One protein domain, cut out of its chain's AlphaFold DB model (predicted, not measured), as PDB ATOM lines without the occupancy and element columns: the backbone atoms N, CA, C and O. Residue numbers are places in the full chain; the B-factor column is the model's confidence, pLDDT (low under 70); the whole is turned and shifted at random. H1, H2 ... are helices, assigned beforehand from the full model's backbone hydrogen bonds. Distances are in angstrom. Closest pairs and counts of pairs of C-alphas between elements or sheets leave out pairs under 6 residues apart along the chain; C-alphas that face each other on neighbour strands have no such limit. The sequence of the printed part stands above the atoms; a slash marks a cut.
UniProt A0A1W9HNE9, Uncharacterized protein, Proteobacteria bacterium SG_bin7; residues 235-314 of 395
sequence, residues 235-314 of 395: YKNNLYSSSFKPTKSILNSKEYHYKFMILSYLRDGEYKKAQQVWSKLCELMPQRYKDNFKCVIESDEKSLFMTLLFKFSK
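Overview. This is residues 235 to 314 of the 395 residues of an uncharacterized protein of Proteobacteria bacterium SG_bin7 (UniProt A0A1W9HNE9). A helical hairpin, H2 and H3, makes the body, with H5 packed on another side of H2, and the centres of the three make a triangle. The long link of residues 285 to 297 lies by its open side between H3 and H5; short H1 sits at the first end of H2 and short H4 near H5. The printed part has 80 residues with five named helices, H1 to H5 in chain order, and no named strand; the class is all helix. It is compact and rounded, with a radius of gyration of the C-alphas of 12.1 A and spans of 32 by 28 by 23 A.

Along the chain. H2, residues 254 to 267, begins at C-alpha 254 (-43.011, -18.496, 6.691) and is 19.8 A long. H3, residues 271 to 284, is also 19.8 A long. H5, residues 304 to 313, is 14.2 A long and ends at C-alpha 313 (-33.130, -33.194, 19.280). H1 is residues 248 to 252 and H4 residues 298 to 302, 6.2 A and 8.0 A long.

Arrangement. H2 is the hub. It touches H3, the C-alphas of Ile 262 and Ala 274 being closest at 4.7 A, at a shallow tilt of 18 degrees, opposite ways, as a hairpin. H2 touches H5, closest at the C-alphas of Leu 266 and Phe 312, 5.6 A, the same way at 35.3 degrees, only just a steep tilt. H1 and H2 touch only at the corner, and only just, with 3 pairs of C-alphas within 8 A; the closest are Leu 251 and His 257, 5.1 A. H4 and H5 are close but not clearly touching, closest at the C-alphas of Glu 301 and Thr 307, 6.8 A. H1 and H3 are apart. In H1, H2, H3 and H5 every O i to N i+4 pair is within hydrogen-bond range; in H4 0 of 1 is, beside 2 of 2 O i to N i+3 pairs.

Size, cuts and confidence. The C-alphas farthest apart, those of Ser 243 and Gln 287, are 32.4 A apart. The printed part has no cut. The link from H3 to H4 is long, and in it residues 289 to 290 pair antiparallel with 294 to 295. Residues 238 to 243 and 314 have pLDDT under 70.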
ATOM      1  N   TYR A 235     -23.212 -25.304  12.365       86.38
ATOM      2  CA  TYR A 235     -22.590 -26.617  12.223       86.38
ATOM      3  C   TYR A 235     -21.072 -26.575  12.470       86.38
ATOM      4  O   TYR A 235     -20.562 -27.437  13.186       86.38
ATOM      5  N   LYS A 236     -20.367 -25.570  11.925       83.06
ATOM      6  CA  LYS A 236     -18.899 -25.419  12.002       83.06
ATOM      7  C   LYS A 236     -18.423 -24.783  13.315       83.06
ATOM      8  O   LYS A 236     -17.528 -25.302  13.973       83.06
ATOM      9  N   ASN A 237     -19.046 -23.679  13.730       70.50
ATOM     10  CA  ASN A 237     -18.553 -22.792  14.792       70.50
ATOM     11  C   ASN A 237     -19.252 -23.027  16.134       70.50
ATOM     12  O   ASN A 237     -19.584 -22.088  16.860       70.50
ATOM     13  N   ASN A 238     -19.413 -24.301  16.500       61.44
ATOM     14  CA  ASN A 238     -19.831 -24.706  17.838       61.44
ATOM     15  C   ASN A 238     -21.291 -24.319  18.168       61.44
ATOM     16  O   ASN A 238     -21.505 -23.587  19.139       61.44
ATOM     17  N   LEU A 239     -22.231 -24.831  17.343       62.62
ATOM     18  CA  LEU A 239     -23.693 -25.123  17.433       62.62
ATOM     19  C   LEU A 239     -24.614 -24.270  18.332       62.62
ATOM     20  O   LEU A 239     -25.784 -24.079  18.023       62.62
ATOM     21  N   TYR A 240     -24.106 -23.746  19.434       56.22
ATOM     22  CA  TYR A 240     -24.838 -23.196  20.568       56.22
ATOM     23  C   TYR A 240     -24.519 -21.719  20.830       56.22
ATOM     24  O   TYR A 240     -24.775 -21.218  21.924       56.22
ATOM     25  N   SER A 241     -23.916 -21.004  19.873       60.41
ATOM     26  CA  SER A 241     -23.745 -19.555  20.024       60.41
ATOM     27  C   SER A 241     -25.107 -18.853  19.987       60.41
ATOM     28  O   SER A 241     -25.893 -19.045  19.058       60.41
ATOM     29  N   SER A 242     -25.379 -17.995  20.971       59.84
ATOM     30  CA  SER A 242     -26.553 -17.113  20.986       59.84
ATOM     31  C   SER A 242     -26.424 -15.935  20.009       59.84
ATOM     32  O   SER A 242     -27.373 -15.176  19.832       59.84
ATOM     33  N   SER A 243     -25.269 -15.784  19.349       68.06
ATOM     34  CA  SER A 243     -25.006 -14.706  18.387       68.06
ATOM     35  C   SER A 243     -25.731 -14.872  17.050       68.06
ATOM     36  O   SER A 243     -25.808 -13.913  16.284       68.06
ATOM     37  N   PHE A 244     -26.265 -16.059  16.747       76.75
ATOM     38  CA  PHE A 244     -27.005 -16.281  15.508       76.75
ATOM     39  C   PHE A 244     -28.395 -15.649  15.597       76.75
ATOM     40  O   PHE A 244     -29.259 -16.126  16.335       76.75
ATOM     41  N   LYS A 245     -28.603 -14.578  14.827       82.12
ATOM     42  CA  LYS A 245     -29.883 -13.874  14.702       82.12
ATOM     43  C   LYS A 245     -30.446 -14.057  13.290       82.12
ATOM     44  O   LYS A 245     -29.664 -14.055  12.337       82.12
ATOM     45  N   PRO A 246     -31.773 -14.200  13.137       87.44
ATOM     46  CA  PRO A 246     -32.382 -14.273  11.821       87.44
ATOM     47  C   PRO A 246     -32.336 -12.894  11.156       87.44
ATOM     48  O   PRO A 246     -32.447 -11.858  11.815       87.44
ATOM     49  N   THR A 247     -32.188 -12.877   9.837       88.06
ATOM     50  CA  THR A 247     -32.332 -11.667   9.023       88.06
ATOM     51  C   THR A 247     -33.812 -11.302   8.859       88.06
ATOM     52  O   THR A 247     -34.703 -12.134   9.052       88.06
ATOM     53  N   LYS A 248     -34.104 -10.058   8.452       87.31
ATOM     54  CA  LYS A 248     -35.482  -9.612   8.157       87.31
ATOM     55  C   LYS A 248     -36.141 -10.456   7.055       87.31
ATOM     56  O   LYS A 248     -37.324 -10.760   7.133       87.31
ATOM     57  N   SER A 249     -35.367 -10.864   6.053       85.50
ATOM     58  CA  SER A 249     -35.761 -11.776   4.971       85.50
ATOM     59  C   SER A 249     -36.227 -13.131   5.498       85.50
ATOM     60  O   SER A 249     -37.286 -13.603   5.088       85.50
ATOM     61  N   ILE A 250     -35.477 -13.732   6.429       89.56
ATOM     62  CA  ILE A 250     -35.870 -14.991   7.078       89.56
ATOM     63  C   ILE A 250     -37.151 -14.798   7.889       89.56
ATOM     64  O   ILE A 250     -38.058 -15.609   7.762       89.56
ATOM     65  N   LEU A 251     -37.259 -13.717   8.669       89.25
ATOM     66  CA  LEU A 251     -38.464 -13.424   9.460       89.25
ATOM     67  C   LEU A 251     -39.721 -13.253   8.592       89.25
ATOM     68  O   LEU A 251     -40.803 -13.673   8.990       89.25
ATOM     69  N   ASN A 252     -39.576 -12.676   7.398       85.75
ATOM     70  CA  ASN A 252     -40.681 -12.469   6.463       85.75
ATOM     71  C   ASN A 252     -41.061 -13.731   5.666       85.75
ATOM     72  O   ASN A 252     -42.090 -13.736   4.988       85.75
ATOM     73  N   SER A 253     -40.253 -14.792   5.711       87.19
ATOM     74  CA  SER A 253     -40.540 -16.055   5.029       87.19
ATOM     75  C   SER A 253     -41.103 -17.081   6.003       87.19
ATOM     76  O   SER A 253     -40.399 -17.516   6.906       87.19
ATOM     77  N   LYS A 254     -42.348 -17.529   5.793       89.06
ATOM     78  CA  LYS A 254     -43.011 -18.496   6.691       89.06
ATOM     79  C   LYS A 254     -42.182 -19.771   6.908       89.06
ATOM     80  O   LYS A 254     -41.940 -20.144   8.051       89.06
ATOM     81  N   GLU A 255     -41.711 -20.400   5.828       90.75
ATOM     82  CA  GLU A 255     -40.929 -21.644   5.894       90.75
ATOM     83  C   GLU A 255     -39.625 -21.454   6.682       90.75
ATOM     84  O   GLU A 255     -39.383 -22.143   7.676       90.75
ATOM     85  N   TYR A 256     -38.778 -20.516   6.251       92.44
ATOM     86  CA  TYR A 256     -37.455 -20.333   6.851       92.44
ATOM     87  C   TYR A 256     -37.534 -19.735   8.258       92.44
ATOM     88  O   TYR A 256     -36.697 -20.060   9.102       92.44
ATOM     89  N   HIS A 257     -38.562 -18.934   8.549       94.06
ATOM     90  CA  HIS A 257     -38.861 -18.473   9.899       94.06
ATOM     91  C   HIS A 257     -39.151 -19.648  10.836       94.06
ATOM     92  O   HIS A 257     -38.510 -19.761  11.882       94.06
ATOM     93  N   TYR A 258     -40.050 -20.562  10.449       96.25
ATOM     94  CA  TYR A 258     -40.353 -21.748  11.253       96.25
ATOM     95  C   TYR A 258     -39.126 -22.636  11.437       96.25
ATOM     96  O   TYR A 258     -38.813 -22.993  12.574       96.25
ATOM     97  N   LYS A 259     -38.366 -22.917  10.370       95.94
ATOM     98  CA  LYS A 259     -37.107 -23.677  10.469       95.94
ATOM     99  C   LYS A 259     -36.133 -23.047  11.467       95.94
ATOM    100  O   LYS A 259     -35.595 -23.744  12.328       95.94
ATOM    101  N   PHE A 260     -35.942 -21.731  11.405       94.81
ATOM    102  CA  PHE A 260     -35.066 -21.015  12.332       94.81
ATOM    103  C   PHE A 260     -35.568 -21.074  13.784       94.81
ATOM    104  O   PHE A 260     -34.775 -21.303  14.702       94.81
ATOM    105  N   MET A 261     -36.874 -20.899  14.005       94.12
ATOM    106  CA  MET A 261     -37.485 -21.007  15.334       94.12
ATOM    107  C   MET A 261     -37.324 -22.405  15.926       94.12
ATOM    108  O   MET A 261     -36.976 -22.520  17.095       94.12
ATOM    109  N   ILE A 262     -37.522 -23.458  15.129       94.56
ATOM    110  CA  ILE A 262     -37.351 -24.849  15.569       94.56
ATOM    111  C   ILE A 262     -35.919 -25.076  16.055       94.56
ATOM    112  O   ILE A 262     -35.730 -25.541  17.179       94.56
ATOM    113  N   LEU A 263     -34.908 -24.687  15.264       91.25
ATOM    114  CA  LEU A 263     -33.508 -24.798  15.688       91.25
ATOM    115  C   LEU A 263     -33.226 -23.969  16.946       91.25
ATOM    116  O   LEU A 263     -32.540 -24.449  17.841       91.25
ATOM    117  N   SER A 264     -33.775 -22.755  17.041       87.38
ATOM    118  CA  SER A 264     -33.579 -21.874  18.201       87.38
ATOM    119  C   SER A 264     -34.200 -22.449  19.474       87.38
ATOM    120  O   SER A 264     -33.534 -22.508  20.501       87.38
ATOM    121  N   TYR A 265     -35.438 -22.942  19.410       86.88
ATOM    122  CA  TYR A 265     -36.110 -23.566  20.546       86.88
ATOM    123  C   TYR A 265     -35.435 -24.864  20.971       86.88
ATOM    124  O   TYR A 265     -35.235 -25.074  22.166       86.88
ATOM    125  N   LEU A 266     -35.022 -25.715  20.029       83.50
ATOM    126  CA  LEU A 266     -34.260 -26.917  20.368       83.50
ATOM    127  C   LEU A 266     -32.906 -26.560  20.997       83.50
ATOM    128  O   LEU A 266     -32.534 -27.169  22.001       83.50
ATOM    129  N   ARG A 267     -32.212 -25.542  20.470       79.00
ATOM    130  CA  ARG A 267     -30.964 -24.997  21.031       79.00
ATOM    131  C   ARG A 267     -31.151 -24.438  22.446       79.00
ATOM    132  O   ARG A 267     -30.258 -24.576  23.277       79.00
ATOM    133  N   ASP A 268     -32.297 -23.835  22.727       74.75
ATOM    134  CA  ASP A 268     -32.599 -23.229  24.027       74.75
ATOM    135  C   ASP A 268     -33.284 -24.228  24.991       74.75
ATOM    136  O   ASP A 268     -33.647 -23.881  26.115       74.75
ATOM    137  N   GLY A 269     -33.437 -25.493  24.574       71.69
ATOM    138  CA  GLY A 269     -34.018 -26.574  25.372       71.69
ATOM    139  C   GLY A 269     -35.550 -26.550  25.467       71.69
ATOM    140  O   GLY A 269     -36.118 -27.337  26.229       71.69
ATOM    141  N   GLU A 270     -36.217 -25.695  24.691       77.25
ATOM    142  CA  GLU A 270     -37.668 -25.474  24.643       77.25
ATOM    143  C   GLU A 270     -38.377 -26.472  23.702       77.25
ATOM    144  O   GLU A 270     -39.070 -26.101  22.753       77.25
ATOM    145  N   TYR A 271     -38.218 -27.772  23.968       80.50
ATOM    146  CA  TYR A 271     -38.672 -28.852  23.079       80.50
ATOM    147  C   TYR A 271     -40.169 -28.787  22.719       80.50
ATOM    148  O   TYR A 271     -40.528 -28.919  21.551       80.50
ATOM    149  N   LYS A 272     -41.050 -28.506  23.693       83.25
ATOM    150  CA  LYS A 272     -42.502 -28.388  23.446       83.25
ATOM    151  C   LYS A 272     -42.833 -27.268  22.453       83.25
ATOM    152  O   LYS A 272     -43.665 -27.462  21.572       83.25
ATOM    153  N   LYS A 273     -42.159 -26.115  22.552       87.94
ATOM    154  CA  LYS A 273     -42.348 -25.015  21.594       87.94
ATOM    155  C   LYS A 273     -41.808 -25.392  20.216       87.94
ATOM    156  O   LYS A 273     -42.453 -25.103  19.213       87.94
ATOM    157  N   ALA A 274     -40.675 -26.096  20.153       90.94
ATOM    158  CA  ALA A 274     -40.155 -26.622  18.891       90.94
ATOM    159  C   ALA A 274     -41.150 -27.576  18.206       90.94
ATOM    160  O   ALA A 274     -41.366 -27.448  17.006       90.94
ATOM    161  N   GLN A 275     -41.800 -28.475  18.955       91.94
ATOM    162  CA  GLN A 275     -42.836 -29.374  18.424       91.94
ATOM    163  C   GLN A 275     -44.071 -28.619  17.910       91.94
ATOM    164  O   GLN A 275     -44.603 -28.947  16.848       91.94
ATOM    165  N   GLN A 276     -44.510 -27.576  18.620       95.75
ATOM    166  CA  GLN A 276     -45.624 -26.730  18.174       95.75
ATOM    167  C   GLN A 276     -45.307 -26.023  16.850       95.75
ATOM    168  O   GLN A 276     -46.145 -25.988  15.953       95.75
ATOM    169  N   VAL A 277     -44.094 -25.479  16.698       96.94
ATOM    170  CA  VAL A 277     -43.675 -24.849  15.433       96.94
ATOM    171  C   VAL A 277     -43.457 -25.888  14.332       96.94
ATOM    172  O   VAL A 277     -43.804 -25.628  13.185       96.94
ATOM    173  N   TRP A 278     -42.936 -27.071  14.666       96.62
ATOM    174  CA  TRP A 278     -42.811 -28.184  13.723       96.62
ATOM    175  C   TRP A 278     -44.159 -28.586  13.131       96.62
ATOM    176  O   TRP A 278     -44.265 -28.722  11.919       96.62
ATOM    177  N   SER A 279     -45.198 -28.681  13.962       96.50
ATOM    178  CA  SER A 279     -46.557 -29.007  13.507       96.50
ATOM    179  C   SER A 279     -47.058 -27.986  12.474       96.50
ATOM    180  O   SER A 279     -47.533 -28.363  11.408       96.50
ATOM    181  N   LYS A 280     -46.815 -26.686  12.708       97.19
ATOM    182  CA  LYS A 280     -47.123 -25.621  11.731       97.19
ATOM    183  C   LYS A 280     -46.306 -25.732  10.440       97.19
ATOM    184  O   LYS A 280     -46.787 -25.376   9.370       97.19
ATOM    185  N   LEU A 281     -45.056 -26.191  10.524       95.25
ATOM    186  CA  LEU A 281     -44.221 -26.436   9.347       95.25
ATOM    187  C   LEU A 281     -44.721 -27.650   8.543       95.25
ATOM    188  O   LEU A 281     -44.699 -27.597   7.316       95.25
ATOM    189  N   CYS A 282     -45.205 -28.700   9.213       95.06
ATOM    190  CA  CYS A 282     -45.875 -29.840   8.581       95.06
ATOM    191  C   CYS A 282     -47.164 -29.418   7.870       95.06
ATOM    192  O   CYS A 282     -47.359 -29.799   6.724       95.06
ATOM    193  N   GLU A 283     -47.997 -28.582   8.491       94.00
ATOM    194  CA  GLU A 283     -49.200 -28.026   7.850       94.00
ATOM    195  C   GLU A 283     -48.858 -27.166   6.624       94.00
ATOM    196  O   GLU A 283     -49.543 -27.227   5.606       94.00
ATOM    197  N   LEU A 284     -47.783 -26.374   6.704       89.31
ATOM    198  CA  LEU A 284     -47.324 -25.532   5.596       89.31
ATOM    199  C   LEU A 284     -46.732 -26.352   4.437       89.31
ATOM    200  O   LEU A 284     -46.814 -25.927   3.286       89.31
ATOM    201  N   MET A 285     -46.081 -27.479   4.735       87.94
ATOM    202  CA  MET A 285     -45.348 -28.299   3.761       87.94
ATOM    203  C   MET A 285     -45.560 -29.809   3.991       87.94
ATOM    204  O   MET A 285     -44.589 -30.537   4.255       87.94
ATOM    205  N   PRO A 286     -46.803 -30.310   3.862       88.06
ATOM    206  CA  PRO A 286     -47.154 -31.699   4.174       88.06
ATOM    207  C   PRO A 286     -46.457 -32.717   3.264       88.06
ATOM    208  O   PRO A 286     -46.222 -33.855   3.652       88.06
ATOM    209  N   GLN A 287     -46.056 -32.302   2.063       82.94
ATOM    210  CA  GLN A 287     -45.296 -33.107   1.108       82.94
ATOM    211  C   GLN A 287     -43.823 -33.311   1.504       82.94
ATOM    212  O   GLN A 287     -43.138 -34.137   0.905       82.94
ATOM    213  N   ARG A 288     -43.304 -32.554   2.485       85.19
ATOM    214  CA  ARG A 288     -41.897 -32.631   2.922       85.19
ATOM    215  C   ARG A 288     -41.721 -33.128   4.345       85.19
ATOM    216  O   ARG A 288     -40.765 -33.857   4.610       85.19
ATOM    217  N   TYR A 289     -42.603 -32.732   5.256       91.44
ATOM    218  CA  TYR A 289     -42.433 -32.964   6.686       91.44
ATOM    219  C   TYR A 289     -43.626 -33.708   7.269       91.44
ATOM    220  O   TYR A 289     -44.769 -33.430   6.926       91.44
ATOM    221  N   LYS A 290     -43.349 -34.620   8.200       92.62
ATOM    222  CA  LYS A 290     -44.348 -35.354   8.981       92.62
ATOM    223  C   LYS A 290     -44.010 -35.280  10.468       92.62
ATOM    224  O   LYS A 290     -42.959 -34.759  10.849       92.62
ATOM    225  N   ASP A 291     -44.892 -35.797  11.310       88.56
ATOM    226  CA  ASP A 291     -44.751 -35.722  12.763       88.56
ATOM    227  C   ASP A 291     -43.413 -36.257  13.290       88.56
ATOM    228  O   ASP A 291     -42.706 -37.040  12.647       88.56
ATOM    229  N   ASN A 292     -43.092 -35.854  14.522       87.56
ATOM    230  CA  ASN A 292     -41.904 -36.294  15.257       87.56
ATOM    231  C   ASN A 292     -40.578 -35.936  14.574       87.56
ATOM    232  O   ASN A 292     -39.633 -36.722  14.616       87.56
ATOM    233  N   PHE A 293     -40.495 -34.739  13.981       91.81
ATOM    234  CA  PHE A 293     -39.276 -34.248  13.339       91.81
ATOM    235  C   PHE A 293     -38.763 -35.150  12.204       91.81
ATOM    236  O   PHE A 293     -37.555 -35.325  12.049       91.81
ATOM    237  N   LYS A 294     -39.666 -35.746  11.416       91.56
ATOM    238  CA  LYS A 294     -39.305 -36.636  10.304       91.56
ATOM    239  C   LYS A 294     -39.607 -36.016   8.947       91.56
ATOM    240  O   LYS A 294     -40.556 -35.247   8.788       91.56
ATOM    241  N   CYS A 295     -38.842 -36.412   7.941       91.25
ATOM    242  CA  CYS A 295     -39.153 -36.066   6.560       91.25
ATOM    243  C   CYS A 295     -40.078 -37.115   5.925       91.25
ATOM    244  O   CYS A 295     -40.102 -38.287   6.311       91.25
ATOM    245  N   VAL A 296     -40.872 -36.680   4.949       88.94
ATOM    246  CA  VAL A 296     -41.620 -37.583   4.063       88.94
ATOM    247  C   VAL A 296     -40.639 -38.303   3.141       88.94
ATOM    248  O   VAL A 296     -40.687 -39.524   3.033       88.94
ATOM    249  N   ILE A 297     -39.707 -37.550   2.549       84.31
ATOM    250  CA  ILE A 297     -38.616 -38.070   1.726       84.31
ATOM    251  C   ILE A 297     -37.400 -38.316   2.625       84.31
ATOM    252  O   ILE A 297     -36.854 -37.377   3.199       84.31
ATOM    253  N   GLU A 298     -36.958 -39.567   2.733       86.44
ATOM    254  CA  GLU A 298     -35.876 -39.968   3.646       86.44
ATOM    255  C   GLU A 298     -34.554 -39.242   3.367       86.44
ATOM    256  O   GLU A 298     -33.850 -38.839   4.290       86.44
ATOM    257  N   SER A 299     -34.219 -39.005   2.099       85.62
ATOM    258  CA  SER A 299     -32.992 -38.283   1.759       85.62
ATOM    259  C   SER A 299     -32.956 -36.881   2.370       85.62
ATOM    260  O   SER A 299     -31.884 -36.443   2.787       85.62
ATOM    261  N   ASP A 300     -34.081 -36.180   2.533       87.19
ATOM    262  CA  ASP A 300     -34.108 -34.840   3.141       87.19
ATOM    263  C   ASP A 300     -33.650 -34.823   4.609       87.19
ATOM    264  O   ASP A 300     -33.202 -33.778   5.098       87.19
ATOM    265  N   GLU A 301     -33.637 -35.972   5.290       89.25
ATOM    266  CA  GLU A 301     -33.101 -36.116   6.650       89.25
ATOM    267  C   GLU A 301     -31.595 -35.824   6.733       89.25
ATOM    268  O   GLU A 301     -31.094 -35.444   7.794       89.25
ATOM    269  N   LYS A 302     -30.871 -35.927   5.611       90.25
ATOM    270  CA  LYS A 302     -29.443 -35.577   5.515       90.25
ATOM    271  C   LYS A 302     -29.186 -34.136   5.075       90.25
ATOM    272  O   LYS A 302     -28.030 -33.741   4.933       90.25
ATOM    273  N   SER A 303     -30.233 -33.337   4.874       90.44
ATOM    274  CA  SER A 303     -30.073 -31.902   4.630       90.44
ATOM    275  C   SER A 303     -29.403 -31.208   5.820       90.44
ATOM    276  O   SER A 303     -29.419 -31.695   6.957       90.44
ATOM    277  N   LEU A 304     -28.829 -30.032   5.575       91.44
ATOM    278  CA  LEU A 304     -28.160 -29.235   6.604       91.44
ATOM    279  C   LEU A 304     -29.089 -28.882   7.781       91.44
ATOM    280  O   LEU A 304     -28.703 -29.042   8.941       91.44
ATOM    281  N   PHE A 305     -30.328 -28.470   7.496       93.50
ATOM    282  CA  PHE A 305     -31.344 -28.193   8.516       93.50
ATOM    283  C   PHE A 305     -31.641 -29.420   9.379       93.50
ATOM    284  O   PHE A 305     -31.557 -29.335  10.603       93.50
ATOM    285  N   MET A 306     -31.949 -30.560   8.754       93.25
ATOM    286  CA  MET A 306     -32.296 -31.783   9.481       93.25
ATOM    287  C   MET A 306     -31.106 -32.327  10.272       93.25
ATOM    288  O   MET A 306     -31.263 -32.750  11.413       93.25
ATOM    289  N   THR A 307     -29.893 -32.207   9.732       90.94
ATOM    290  CA  THR A 307     -28.659 -32.561  10.444       90.94
ATOM    291  C   THR A 307     -28.507 -31.763  11.738       90.94
ATOM    292  O   THR A 307     -28.178 -32.333  12.780       90.94
ATOM    293  N   LEU A 308     -28.751 -30.450  11.705       89.69
ATOM    294  CA  LEU A 308     -28.742 -29.624  12.914       89.69
ATOM    295  C   LEU A 308     -29.890 -29.967  13.853       89.69
ATOM    296  O   LEU A 308     -29.674 -30.100  15.055       89.69
ATOM    297  N   LEU A 309     -31.092 -30.136  13.304       91.19
ATOM    298  CA  LEU A 309     -32.275 -30.488  14.068       91.19
ATOM    299  C   LEU A 309     -32.022 -31.759  14.876       91.19
ATOM    300  O   LEU A 309     -32.204 -31.740  16.089       91.19
ATOM    301  N   PHE A 310     -31.525 -32.823  14.241       86.69
ATOM    302  CA  PHE A 310     -31.216 -34.080  14.919       86.69
ATOM    303  C   PHE A 310     -30.071 -33.957  15.918       86.69
ATOM    304  O   PHE A 310     -30.104 -34.600  16.967       86.69
ATOM    305  N   LYS A 311     -29.074 -33.111  15.640       81.38
ATOM    306  CA  LYS A 311     -28.028 -32.794  16.621       81.38
ATOM    307  C   LYS A 311     -28.595 -32.110  17.868       81.38
ATOM    308  O   LYS A 311     -28.086 -32.365  18.953       81.38
ATOM    309  N   PHE A 312     -29.628 -31.278  17.735       79.69
ATOM    310  CA  PHE A 312     -30.278 -30.632  18.877       79.69
ATOM    311  C   PHE A 312     -31.377 -31.480  19.529       79.69
ATOM    312  O   PHE A 312     -31.684 -31.271  20.701       79.69
ATOM    313  N   SER A 313     -31.998 -32.402  18.791       73.31
ATOM    314  CA  SER A 313     -33.130 -33.194  19.280       73.31
ATOM    315  C   SER A 313     -32.722 -34.507  19.947       73.31
ATOM    316  O   SER A 313     -33.489 -35.014  20.764       73.31
ATOM    317  N   LYS A 314     -31.549 -35.076  19.636       66.06
ATOM    318  CA  LYS A 314     -31.082 -36.320  20.267       66.06
ATOM    319  C   LYS A 314     -30.685 -36.091  21.729       66.06
ATOM    320  O   LYS A 314     -29.850 -35.241  22.026       66.06
TER     321      LYS A 314